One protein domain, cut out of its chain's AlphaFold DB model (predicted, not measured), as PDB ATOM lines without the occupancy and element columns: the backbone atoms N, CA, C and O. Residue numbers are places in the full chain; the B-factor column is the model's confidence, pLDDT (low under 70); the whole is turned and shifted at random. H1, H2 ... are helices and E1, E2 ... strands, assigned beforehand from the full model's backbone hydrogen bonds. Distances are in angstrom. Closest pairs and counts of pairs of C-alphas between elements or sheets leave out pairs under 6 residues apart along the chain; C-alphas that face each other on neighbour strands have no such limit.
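Overview. This is residues 57 to 131 of the 321 residues of an uncharacterized protein of Porphyromonadaceae bacterium (UniProt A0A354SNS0). With little regular structure, this is a small twisted sheet of four short strands among long loops, residues 81 to 94 and 99 to 117, with H1 grazing it at E2 and H2 beside its strands. The printed part has 75 residues, 26 in named elements, class mixed: H1 H2 E1 E2 E3 E4; the mixed sheet runs E2 E1 E3 E4. It is compact, radius of gyration of the C-alphas 11.5 A, spans 33 by 27 by 20 A.

Arrangement. H1, residues 57 to 63, has every O i to N i+4 pair within hydrogen-bond range; its closest C-alpha to E2, residues 95 to 98, is Ser 63, 6.2 A from that of Ile 97. H2, residues 71 to 74, too short for such pairs, stands at the sheet's level, height 2.1 A. E1, residues 76 to 80, is parallel to E2, N 78 and O 95 2.9 A apart. E1 is antiparallel to E3, residues 118 to 120, N 77 and O 118 2.9 A apart. E3 and E4, residues 128 to 130, form an antiparallel hairpin, N 119 and O 129 2.8 A apart.

Along the chain. H1, 10.0 A long, begins at C-alpha 57 (286.035, 280.851, 264.207). E1 is 13.3 A long; E4 ends at C-alpha 130 (301.808, 270.174, 283.424).

Size, cuts and confidence. The printed part has no cut. The links E1 to E2 and E2 to E3 are long. Residues 57 to 65, 81 to 94 and 100 to 102 have pLDDT under 70.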
ATOM      1  N   ALA A  57     286.978 280.054 263.417       41.84
ATOM      2  CA  ALA A  57     286.035 280.851 264.207       41.84
ATOM      3  C   ALA A  57     285.248 280.029 265.254       41.84
ATOM      4  O   ALA A  57     285.086 280.462 266.394       41.84
ATOM      5  N   THR A  58     284.800 278.819 264.902       48.16
ATOM      6  CA  THR A  58     284.118 277.891 265.831       48.16
ATOM      7  C   THR A  58     285.052 277.330 266.902       48.16
ATOM      8  O   THR A  58     284.597 276.910 267.967       48.16
ATOM      9  N   PHE A  59     286.350 277.267 266.606       49.09
ATOM     10  CA  PHE A  59     287.371 276.813 267.537       49.09
ATOM     11  C   PHE A  59     287.690 277.909 268.566       49.09
ATOM     12  O   PHE A  59     287.601 277.657 269.767       49.09
ATOM     13  N   THR A  60     287.903 279.144 268.105       46.44
ATOM     14  CA  THR A  60     288.090 280.334 268.951       46.44
ATOM     15  C   THR A  60     286.922 280.557 269.921       46.44
ATOM     16  O   THR A  60     287.110 280.926 271.081       46.44
ATOM     17  N   GLU A  61     285.689 280.279 269.485       48.91
ATOM     18  CA  GLU A  61     284.496 280.346 270.340       48.91
ATOM     19  C   GLU A  61     284.474 279.251 271.430       48.91
ATOM     20  O   GLU A  61     283.943 279.455 272.521       48.91
ATOM     21  N   ARG A  62     285.085 278.082 271.189       52.94
ATOM     22  CA  ARG A  62     285.241 277.043 272.224       52.94
ATOM     23  C   ARG A  62     286.307 277.427 273.246       52.94
ATOM     24  O   ARG A  62     286.075 277.255 274.443       52.94
ATOM     25  N   SER A  63     287.423 277.983 272.783       54.84
ATOM     26  CA  SER A  63     288.545 278.468 273.592       54.84
ATOM     27  C   SER A  63     288.134 279.521 274.633       54.84
ATOM     28  O   SER A  63     288.500 279.430 275.807       54.84
ATOM     29  N   CYS A  64     287.298 280.494 274.257       54.91
ATOM     30  CA  CYS A  64     286.891 281.572 275.168       54.91
ATOM     31  C   CYS A  64     285.925 281.125 276.287       54.91
ATOM     32  O   CYS A  64     285.749 281.837 277.280       54.91
ATOM     33  N   HIS A  65     285.339 279.927 276.174       68.25
ATOM     34  CA  HIS A  65     284.407 279.356 277.152       68.25
ATOM     35  C   HIS A  65     284.946 278.125 277.889       68.25
ATOM     36  O   HIS A  65     284.211 277.539 278.686       68.25
ATOM     37  N   VAL A  66     286.221 277.758 277.695       72.50
ATOM     38  CA  VAL A  66     286.848 276.582 278.335       72.50
ATOM     39  C   VAL A  66     286.644 276.579 279.851       72.50
ATOM     40  O   VAL A  66     286.294 275.552 280.428       72.50
ATOM     41  N   LEU A  67     286.778 277.741 280.496       78.69
ATOM     42  CA  LEU A  67     286.619 277.881 281.947       78.69
ATOM     43  C   LEU A  67     285.184 277.645 282.446       78.69
ATOM     44  O   LEU A  67     285.000 277.318 283.616       78.69
ATOM     45  N   ASN A  68     284.181 277.804 281.576       79.88
ATOM     46  CA  ASN A  68     282.764 277.636 281.911       79.88
ATOM     47  C   ASN A  68     282.296 276.180 281.773       79.88
ATOM     48  O   ASN A  68     281.164 275.854 282.134       79.88
ATOM     49  N   LEU A  69     283.134 275.303 281.220       79.25
ATOM     50  CA  LEU A  69     282.824 273.886 281.102       79.25
ATOM     51  C   LEU A  69     282.899 273.195 282.474       79.25
ATOM     52  O   LEU A  69     283.694 273.564 283.342       79.25
ATOM     53  N   ASP A  70     282.098 272.137 282.638       83.94
ATOM     54  CA  ASP A  70     282.229 271.200 283.761       83.94
ATOM     55  C   ASP A  70     283.677 270.716 283.867       83.94
ATOM     56  O   ASP A  70     284.311 270.442 282.841       83.94
ATOM     57  N   TYR A  71     284.186 270.578 285.096       86.06
ATOM     58  CA  TYR A  71     285.577 270.192 285.329       86.06
ATOM     59  C   TYR A  71     285.969 268.956 284.518       86.06
ATOM     60  O   TYR A  71     287.008 268.980 283.874       86.06
ATOM     61  N   ARG A  72     285.107 267.933 284.417       83.81
ATOM     62  CA  ARG A  72     285.406 266.701 283.665       83.81
ATOM     63  C   ARG A  72     285.701 266.942 282.186       83.81
ATOM     64  O   ARG A  72     286.460 266.185 281.597       83.81
ATOM     65  N   LYS A  73     285.125 267.993 281.594       80.94
ATOM     66  CA  LYS A  73     285.295 268.351 280.177       80.94
ATOM     67  C   LYS A  73     286.486 269.269 279.916       80.94
ATOM     68  O   LYS A  73     287.009 269.264 278.812       80.94
ATOM     69  N   ARG A  74     286.900 270.061 280.910       84.19
ATOM     70  CA  ARG A  74     288.070 270.960 280.827       84.19
ATOM     71  C   ARG A  74     289.287 270.447 281.596       84.19
ATOM     72  O   ARG A  74     290.277 271.166 281.704       84.19
ATOM     73  N   LYS A  75     289.184 269.241 282.164       88.25
ATOM     74  CA  LYS A  75     290.167 268.628 283.063       88.25
ATOM     75  C   LYS A  75     291.539 268.538 282.418       88.25
ATOM     76  O   LYS A  75     292.521 268.765 283.107       88.25
ATOM     77  N   ILE A  76     291.595 268.204 281.131       89.19
ATOM     78  CA  ILE A  76     292.843 268.027 280.394       89.19
ATOM     79  C   ILE A  76     292.785 268.889 279.146       89.19
ATOM     80  O   ILE A  76     291.822 268.788 278.382       89.19
ATOM     81  N   VAL A  77     293.811 269.707 278.941       86.69
ATOM     82  CA  VAL A  77     293.972 270.517 277.731       86.69
ATOM     83  C   VAL A  77     295.300 270.218 277.053       86.69
ATOM     84  O   VAL A  77     296.270 269.844 277.713       86.69
ATOM     85  N   MET A  78     295.335 270.400 275.735       85.44
ATOM     86  CA  MET A  78     296.555 270.318 274.936       85.44
ATOM     87  C   MET A  78     296.627 271.513 273.974       85.44
ATOM     88  O   MET A  78     295.784 271.605 273.077       85.44
ATOM     89  N   PRO A  79     297.597 272.426 274.152       82.19
ATOM     90  CA  PRO A  79     297.884 273.491 273.199       82.19
ATOM     91  C   PRO A  79     298.441 272.937 271.886       82.19
ATOM     92  O   PRO A  79     299.361 272.117 271.902       82.19
ATOM     93  N   LEU A  80     297.904 273.407 270.761       75.75
ATOM     94  CA  LEU A  80     298.341 273.078 269.401       75.75
ATOM     95  C   LEU A  80     298.419 274.348 268.544       75.75
ATOM     96  O   LEU A  80     297.625 275.267 268.756       75.75
ATOM     97  N   SER A  81     299.314 274.374 267.552       66.94
ATOM     98  CA  SER A  81     299.263 275.360 266.468       66.94
ATOM     99  C   SER A  81     298.346 274.889 265.325       66.94
ATOM    100  O   SER A  81     298.200 273.694 265.059       66.94
ATOM    101  N   PHE A  82     297.691 275.833 264.641       57.94
ATOM    102  CA  PHE A  82     296.706 275.578 263.570       57.94
ATOM    103  C   PHE A  82     297.398 275.395 262.227       57.94
ATOM    104  O   PHE A  82     297.207 276.205 261.318       57.94
ATOM    105  N   SER A  83     298.201 274.344 262.084       52.62
ATOM    106  CA  SER A  83     298.729 273.953 260.774       52.62
ATOM    107  C   SER A  83     297.931 272.825 260.113       52.62
ATOM    108  O   SER A  83     297.841 272.811 258.888       52.62
ATOM    109  N   ASP A  84     297.283 271.930 260.878       50.78
ATOM    110  CA  ASP A  84     296.783 270.653 260.338       50.78
ATOM    111  C   ASP A  84     295.322 270.319 260.713       50.78
ATOM    112  O   ASP A  84     295.033 269.571 261.648       50.78
ATOM    113  N   GLU A  85     294.371 270.819 259.904       52.03
ATOM    114  CA  GLU A  85     292.900 270.662 260.038       52.03
ATOM    115  C   GLU A  85     292.389 269.205 260.183       52.03
ATOM    116  O   GLU A  85     291.250 268.974 260.604       52.03
ATOM    117  N   ASN A  86     293.209 268.201 259.859       52.41
ATOM    118  CA  ASN A  86     292.826 266.784 259.880       52.41
ATOM    119  C   ASN A  86     292.899 266.130 261.272       52.41
ATOM    120  O   ASN A  86     292.341 265.050 261.471       52.41
ATOM    121  N   ILE A  87     293.547 266.775 262.247       55.69
ATOM    122  CA  ILE A  87     293.781 266.215 263.589       55.69
ATOM    123  C   ILE A  87     292.517 266.314 264.478       55.69
ATOM    124  O   ILE A  87     292.291 265.481 265.356       55.69
ATOM    125  N   TYR A  88     291.634 267.282 264.214       53.97
ATOM    126  CA  TYR A  88     290.622 267.762 265.170       53.97
ATOM    127  C   TYR A  88     289.292 266.990 265.218       53.97
ATOM    128  O   TYR A  88     288.441 267.293 266.058       53.97
ATOM    129  N   LYS A  89     289.045 266.043 264.307       51.94
ATOM    130  CA  LYS A  89     287.688 265.501 264.091       51.94
ATOM    131  C   LYS A  89     287.271 264.359 265.033       51.94
ATOM    132  O   LYS A  89     286.095 264.015 265.030       51.94
ATOM    133  N   GLU A  90     288.173 263.784 265.836       50.03
ATOM    134  CA  GLU A  90     287.914 262.466 266.461       50.03
ATOM    135  C   GLU A  90     288.292 262.318 267.944       50.03
ATOM    136  O   GLU A  90     288.240 261.205 268.457       50.03
ATOM    137  N   VAL A  91     288.662 263.388 268.660       55.28
ATOM    138  CA  VAL A  91     289.165 263.240 270.039       55.28
ATOM    139  C   VAL A  91     288.251 263.872 271.077       55.28
ATOM    140  O   VAL A  91     287.999 265.073 271.063       55.28
ATOM    141  N   GLU A  92     287.769 263.038 272.002       58.72
ATOM    142  CA  GLU A  92     286.931 263.455 273.133       58.72
ATOM    143  C   GLU A  92     287.746 264.041 274.303       58.72
ATOM    144  O   GLU A  92     287.224 264.849 275.071       58.72
ATOM    145  N   SER A  93     289.018 263.647 274.445       64.31
ATOM    146  CA  SER A  93     289.967 264.134 275.460       64.31
ATOM    147  C   SER A  93     291.405 263.819 275.017       64.31
ATOM    148  O   SER A  93     291.645 262.673 274.623       64.31
ATOM    149  N   PRO A  94     292.367 264.760 275.070       68.69
ATOM    150  CA  PRO A  94     292.308 266.075 275.721       68.69
ATOM    151  C   PRO A  94     291.495 267.124 274.945       68.69
ATOM    152  O   PRO A  94     291.283 266.998 273.739       68.69
ATOM    153  N   LEU A  95     291.069 268.187 275.634       75.06
ATOM    154  CA  LEU A  95     290.502 269.369 274.987       75.06
ATOM    155  C   LEU A  95     291.617 270.135 274.264       75.06
ATOM    156  O   LEU A  95     292.529 270.673 274.891       75.06
ATOM    157  N   LEU A  96     291.543 270.177 272.941       75.00
ATOM    158  CA  LEU A  96     292.512 270.898 272.119       75.00
ATOM    159  C   LEU A  96     292.256 272.404 272.234       75.00
ATOM    160  O   LEU A  96     291.106 272.833 272.117       75.00
ATOM    161  N   ILE A  97     293.311 273.184 272.462       74.12
ATOM    162  CA  ILE A  97     293.256 274.650 272.562       74.12
ATOM    163  C   ILE A  97     294.287 275.289 271.632       74.12
ATOM    164  O   ILE A  97     295.320 274.684 271.347       74.12
ATOM    165  N   ASP A  98     294.000 276.503 271.162       72.12
ATOM    166  CA  ASP A  98     294.912 277.247 270.295       72.12
ATOM    167  C   ASP A  98     295.979 277.919 271.139       72.12
ATOM    168  O   ASP A  98     295.656 278.673 272.057       72.12
ATOM    169  N   ILE A  99     297.242 277.614 270.841       73.25
ATOM    170  CA  ILE A  99     298.381 278.213 271.533       73.25
ATOM    171  C   ILE A  99     298.555 279.698 271.183       73.25
ATOM    172  O   ILE A  99     299.034 280.466 272.016       73.25
ATOM    173  N   ASP A 100     298.126 280.110 269.988       67.62
ATOM    174  CA  ASP A 100     298.202 281.491 269.508       67.62
ATOM    175  C   ASP A 100     297.032 282.346 270.028       67.62
ATOM    176  O   ASP A 100     297.046 283.579 269.923       67.62
ATOM    177  N   GLU A 101     296.010 281.721 270.619       68.44
ATOM    178  CA  GLU A 101     294.890 282.434 271.217       68.44
ATOM    179  C   GLU A 101     295.195 282.889 272.641       68.44
ATOM    180  O   GLU A 101     295.677 282.155 273.504       68.44
ATOM    181  N   LYS A 102     294.806 284.133 272.931       67.88
ATOM    182  CA  LYS A 102     294.876 284.675 274.284       67.88
ATOM    183  C   LYS A 102     293.772 284.068 275.151       67.88
ATOM    184  O   LYS A 102     292.683 284.629 275.286       67.88
ATOM    185  N   LEU A 103     294.071 282.928 275.758       70.19
ATOM    186  CA  LEU A 103     293.192 282.248 276.699       70.19
ATOM    187  C   LEU A 103     293.281 282.881 278.097       70.19
ATOM    188  O   LEU A 103     294.364 283.264 278.537       70.19
ATOM    189  N   PRO A 104     292.170 282.957 278.851       79.06
ATOM    190  CA  PRO A 104     292.174 283.370 280.256       79.06
ATOM    191  C   PRO A 104     292.674 282.243 281.187       79.06
ATOM    192  O   PRO A 104     292.091 282.018 282.248       79.06
ATOM    193  N   ILE A 105     293.702 281.506 280.762       84.94
ATOM    194  CA  ILE A 105     294.291 280.364 281.466       84.94
ATOM    195  C   ILE A 105     295.666 280.766 282.001       84.94
ATOM    196  O   ILE A 105     296.479 281.341 281.280       84.94
ATOM    197  N   ASP A 106     295.919 280.415 283.255       89.31
ATOM    198  CA  ASP A 106     297.180 280.616 283.950       89.31
ATOM    199  C   ASP A 106     298.015 279.332 283.830       89.31
ATOM    200  O   ASP A 106     297.762 278.335 284.519       89.31
ATOM    201  N   PHE A 107     298.995 279.365 282.928       90.06
ATOM    202  CA  PHE A 107     300.037 278.348 282.805       90.06
ATOM    203  C   PHE A 107     301.273 278.726 283.644       90.06
ATOM    204  O   PHE A 107     301.459 279.906 283.962       90.06
ATOM    205  N   PRO A 108     302.152 277.765 283.987       90.56
ATOM    206  CA  PRO A 108     303.428 278.076 284.623       90.56
ATOM    207  C   PRO A 108     304.316 278.963 283.738       90.56
ATOM    208  O   PRO A 108     304.125 279.068 282.526       90.56
ATOM    209  N   MET A 109     305.333 279.592 284.332       86.25
ATOM    210  CA  MET A 109     306.274 280.407 283.557       86.25
ATOM    211  C   MET A 109     306.964 279.574 282.467       86.25
ATOM    212  O   MET A 109     307.466 278.489 282.741       86.25
ATOM    213  N   GLY A 110     307.005 280.103 281.241       84.38
ATOM    214  CA  GLY A 110     307.565 279.406 280.075       84.38
ATOM    215  C   GLY A 110     306.581 278.492 279.333       84.38
ATOM    216  O   GLY A 110     306.960 277.904 278.326       84.38
ATOM    217  N   HIS A 111     305.331 278.402 279.793       87.31
ATOM    218  CA  HIS A 111     304.234 277.665 279.161       87.31
ATOM    219  C   HIS A 111     303.169 278.643 278.610       87.31
ATOM    220  O   HIS A 111     303.178 279.820 278.988       87.31
ATOM    221  N   PRO A 112     302.228 278.202 277.752       88.00
ATOM    222  CA  PRO A 112     302.026 276.847 277.226       88.00
ATOM    223  C   PRO A 112     303.112 276.389 276.244       88.00
ATOM    224  O   PRO A 112     303.696 277.181 275.517       88.00
ATOM    225  N   LEU A 113     303.336 275.078 276.215       85.88
ATOM    226  CA  LEU A 113     304.139 274.369 275.221       85.88
ATOM    227  C   LEU A 113     303.217 273.589 274.287       85.88
ATOM    228  O   LEU A 113     302.255 272.960 274.738       85.88
ATOM    229  N   GLU A 114     303.535 273.615 272.997       80.62
ATOM    230  CA  GLU A 114     302.795 272.882 271.976       80.62
ATOM    231  C   GLU A 114     302.907 271.368 272.193       80.62
ATOM    232  O   GLU A 114     303.958 270.874 272.605       80.62
ATOM    233  N   ASN A 115     301.831 270.625 271.925       77.81
ATOM    234  CA  ASN A 115     301.758 269.166 272.074       77.81
ATOM    235  C   ASN A 115     301.997 268.655 273.509       77.81
ATOM    236  O   ASN A 115     302.194 267.459 273.710       77.81
ATOM    237  N   HIS A 116     301.960 269.533 274.516       84.06
ATOM    238  CA  HIS A 116     302.081 269.149 275.922       84.06
ATOM    239  C   HIS A 116     300.710 269.093 276.594       84.06
ATOM    240  O   HIS A 116     299.824 269.901 276.314       84.06
ATOM    241  N   LEU A 117     300.538 268.140 277.506       89.38
ATOM    242  CA  LEU A 117     299.301 267.979 278.260       89.38
ATOM    243  C   LEU A 117     299.334 268.812 279.537       89.38
ATOM    244  O   LEU A 117     300.341 268.860 280.241       89.38
ATOM    245  N   TYR A 118     298.188 269.391 279.877       90.62
ATOM    246  CA  TYR A 118     297.996 270.106 281.132       90.62
ATOM    247  C   TYR A 118     296.719 269.647 281.813       90.62
ATOM    248  O   TYR A 118     295.690 269.460 281.165       90.62
ATOM    249  N   VAL A 119     296.778 269.528 283.134       92.81
ATOM    250  CA  VAL A 119     295.646 269.220 284.001       92.81
ATOM    251  C   VAL A 119     295.160 270.507 284.656       92.81
ATOM    252  O   VAL A 119     295.936 271.252 285.251       92.81
ATOM    253  N   GLY A 120     293.867 270.787 284.541       92.56
ATOM    254  CA  GLY A 120     293.244 271.921 285.212       92.56
ATOM    255  C   GLY A 120     293.200 271.709 286.724       92.56
ATOM    256  O   GLY A 120     292.908 270.615 287.199       92.56
ATOM    257  N   HIS A 121     293.426 272.765 287.499       93.69
ATOM    258  CA  HIS A 121     293.272 272.714 288.946       93.69
ATOM    259  C   HIS A 121     291.785 272.500 289.302       93.69
ATOM    260  O   HIS A 121     290.918 273.228 288.794       93.69
ATOM    261  N   PRO A 122     291.452 271.550 290.197       92.31
ATOM    262  CA  PRO A 122     290.060 271.189 290.489       92.31
ATOM    263  C   PRO A 122     289.254 272.348 291.086       92.31
ATOM    264  O   PRO A 122     288.068 272.493 290.797       92.31
ATOM    265  N   LEU A 123     289.907 273.198 291.885       92.44
ATOM    266  CA  LEU A 123     289.266 274.293 292.624       92.44
ATOM    267  C   LEU A 123     289.562 275.699 292.072       92.44
ATOM    268  O   LEU A 123     288.908 276.656 292.470       92.44
ATOM    269  N   ILE A 124     290.521 275.841 291.147       92.12
ATOM    270  CA  ILE A 124     290.934 277.137 290.580       92.12
ATOM    271  C   ILE A 124     290.755 277.030 289.066       92.12
ATOM    272  O   ILE A 124     291.639 276.515 288.388       92.12
ATOM    273  N   PRO A 125     289.624 277.491 288.504       88.50
ATOM    274  CA  PRO A 125     289.290 277.209 287.110       88.50
ATOM    275  C   PRO A 125     290.353 277.622 286.091       88.50
ATOM    276  O   PRO A 125     290.509 276.940 285.084       88.50
ATOM    277  N   LYS A 126     291.078 278.712 286.363       90.88
ATOM    278  CA  LYS A 126     292.085 279.277 285.461       90.88
ATOM    279  C   LYS A 126     293.446 278.598 285.536       90.88
ATOM    280  O   LYS A 126     294.194 278.717 284.581       90.88
ATOM    281  N   LYS A 127     293.779 277.902 286.627       92.81
ATOM    282  CA  LYS A 127     295.121 277.343 286.831       92.81
ATOM    283  C   LYS A 127     295.238 276.003 286.115       92.81
ATOM    284  O   LYS A 127     294.423 275.114 286.356       92.81
ATOM    285  N   TYR A 128     296.250 275.859 285.269       92.81
ATOM    286  CA  TYR A 128     296.577 274.614 284.580       92.81
ATOM    287  C   TYR A 128     298.024 274.228 284.864       92.81
ATOM    288  O   TYR A 128     298.909 275.076 284.894       92.81
ATOM    289  N   ILE A 129     298.241 272.939 285.101       93.88
ATOM    290  CA  ILE A 129     299.497 272.382 285.601       93.88
ATOM    291  C   ILE A 129     299.988 271.317 284.615       93.88
ATOM    292  O   ILE A 129     299.146 270.575 284.103       93.88
ATOM    293  N   PRO A 130     301.294 271.210 284.312       92.75
ATOM    294  CA  PRO A 130     301.808 270.174 283.424       92.75
ATOM    295  C   PRO A 130     301.390 268.776 283.887       92.75
ATOM    296  O   PRO A 130     301.423 268.445 285.074       92.75
ATOM    297  N   PHE A 131     300.958 267.945 282.944       89.88
ATOM    298  CA  PHE A 131     300.455 266.601 283.221       89.88
ATOM    299  C   PHE A 131     301.506 265.679 283.858       89.88
ATOM    300  O   PHE A 131     301.167 264.729 284.557       89.88
TER     301      PHE A 131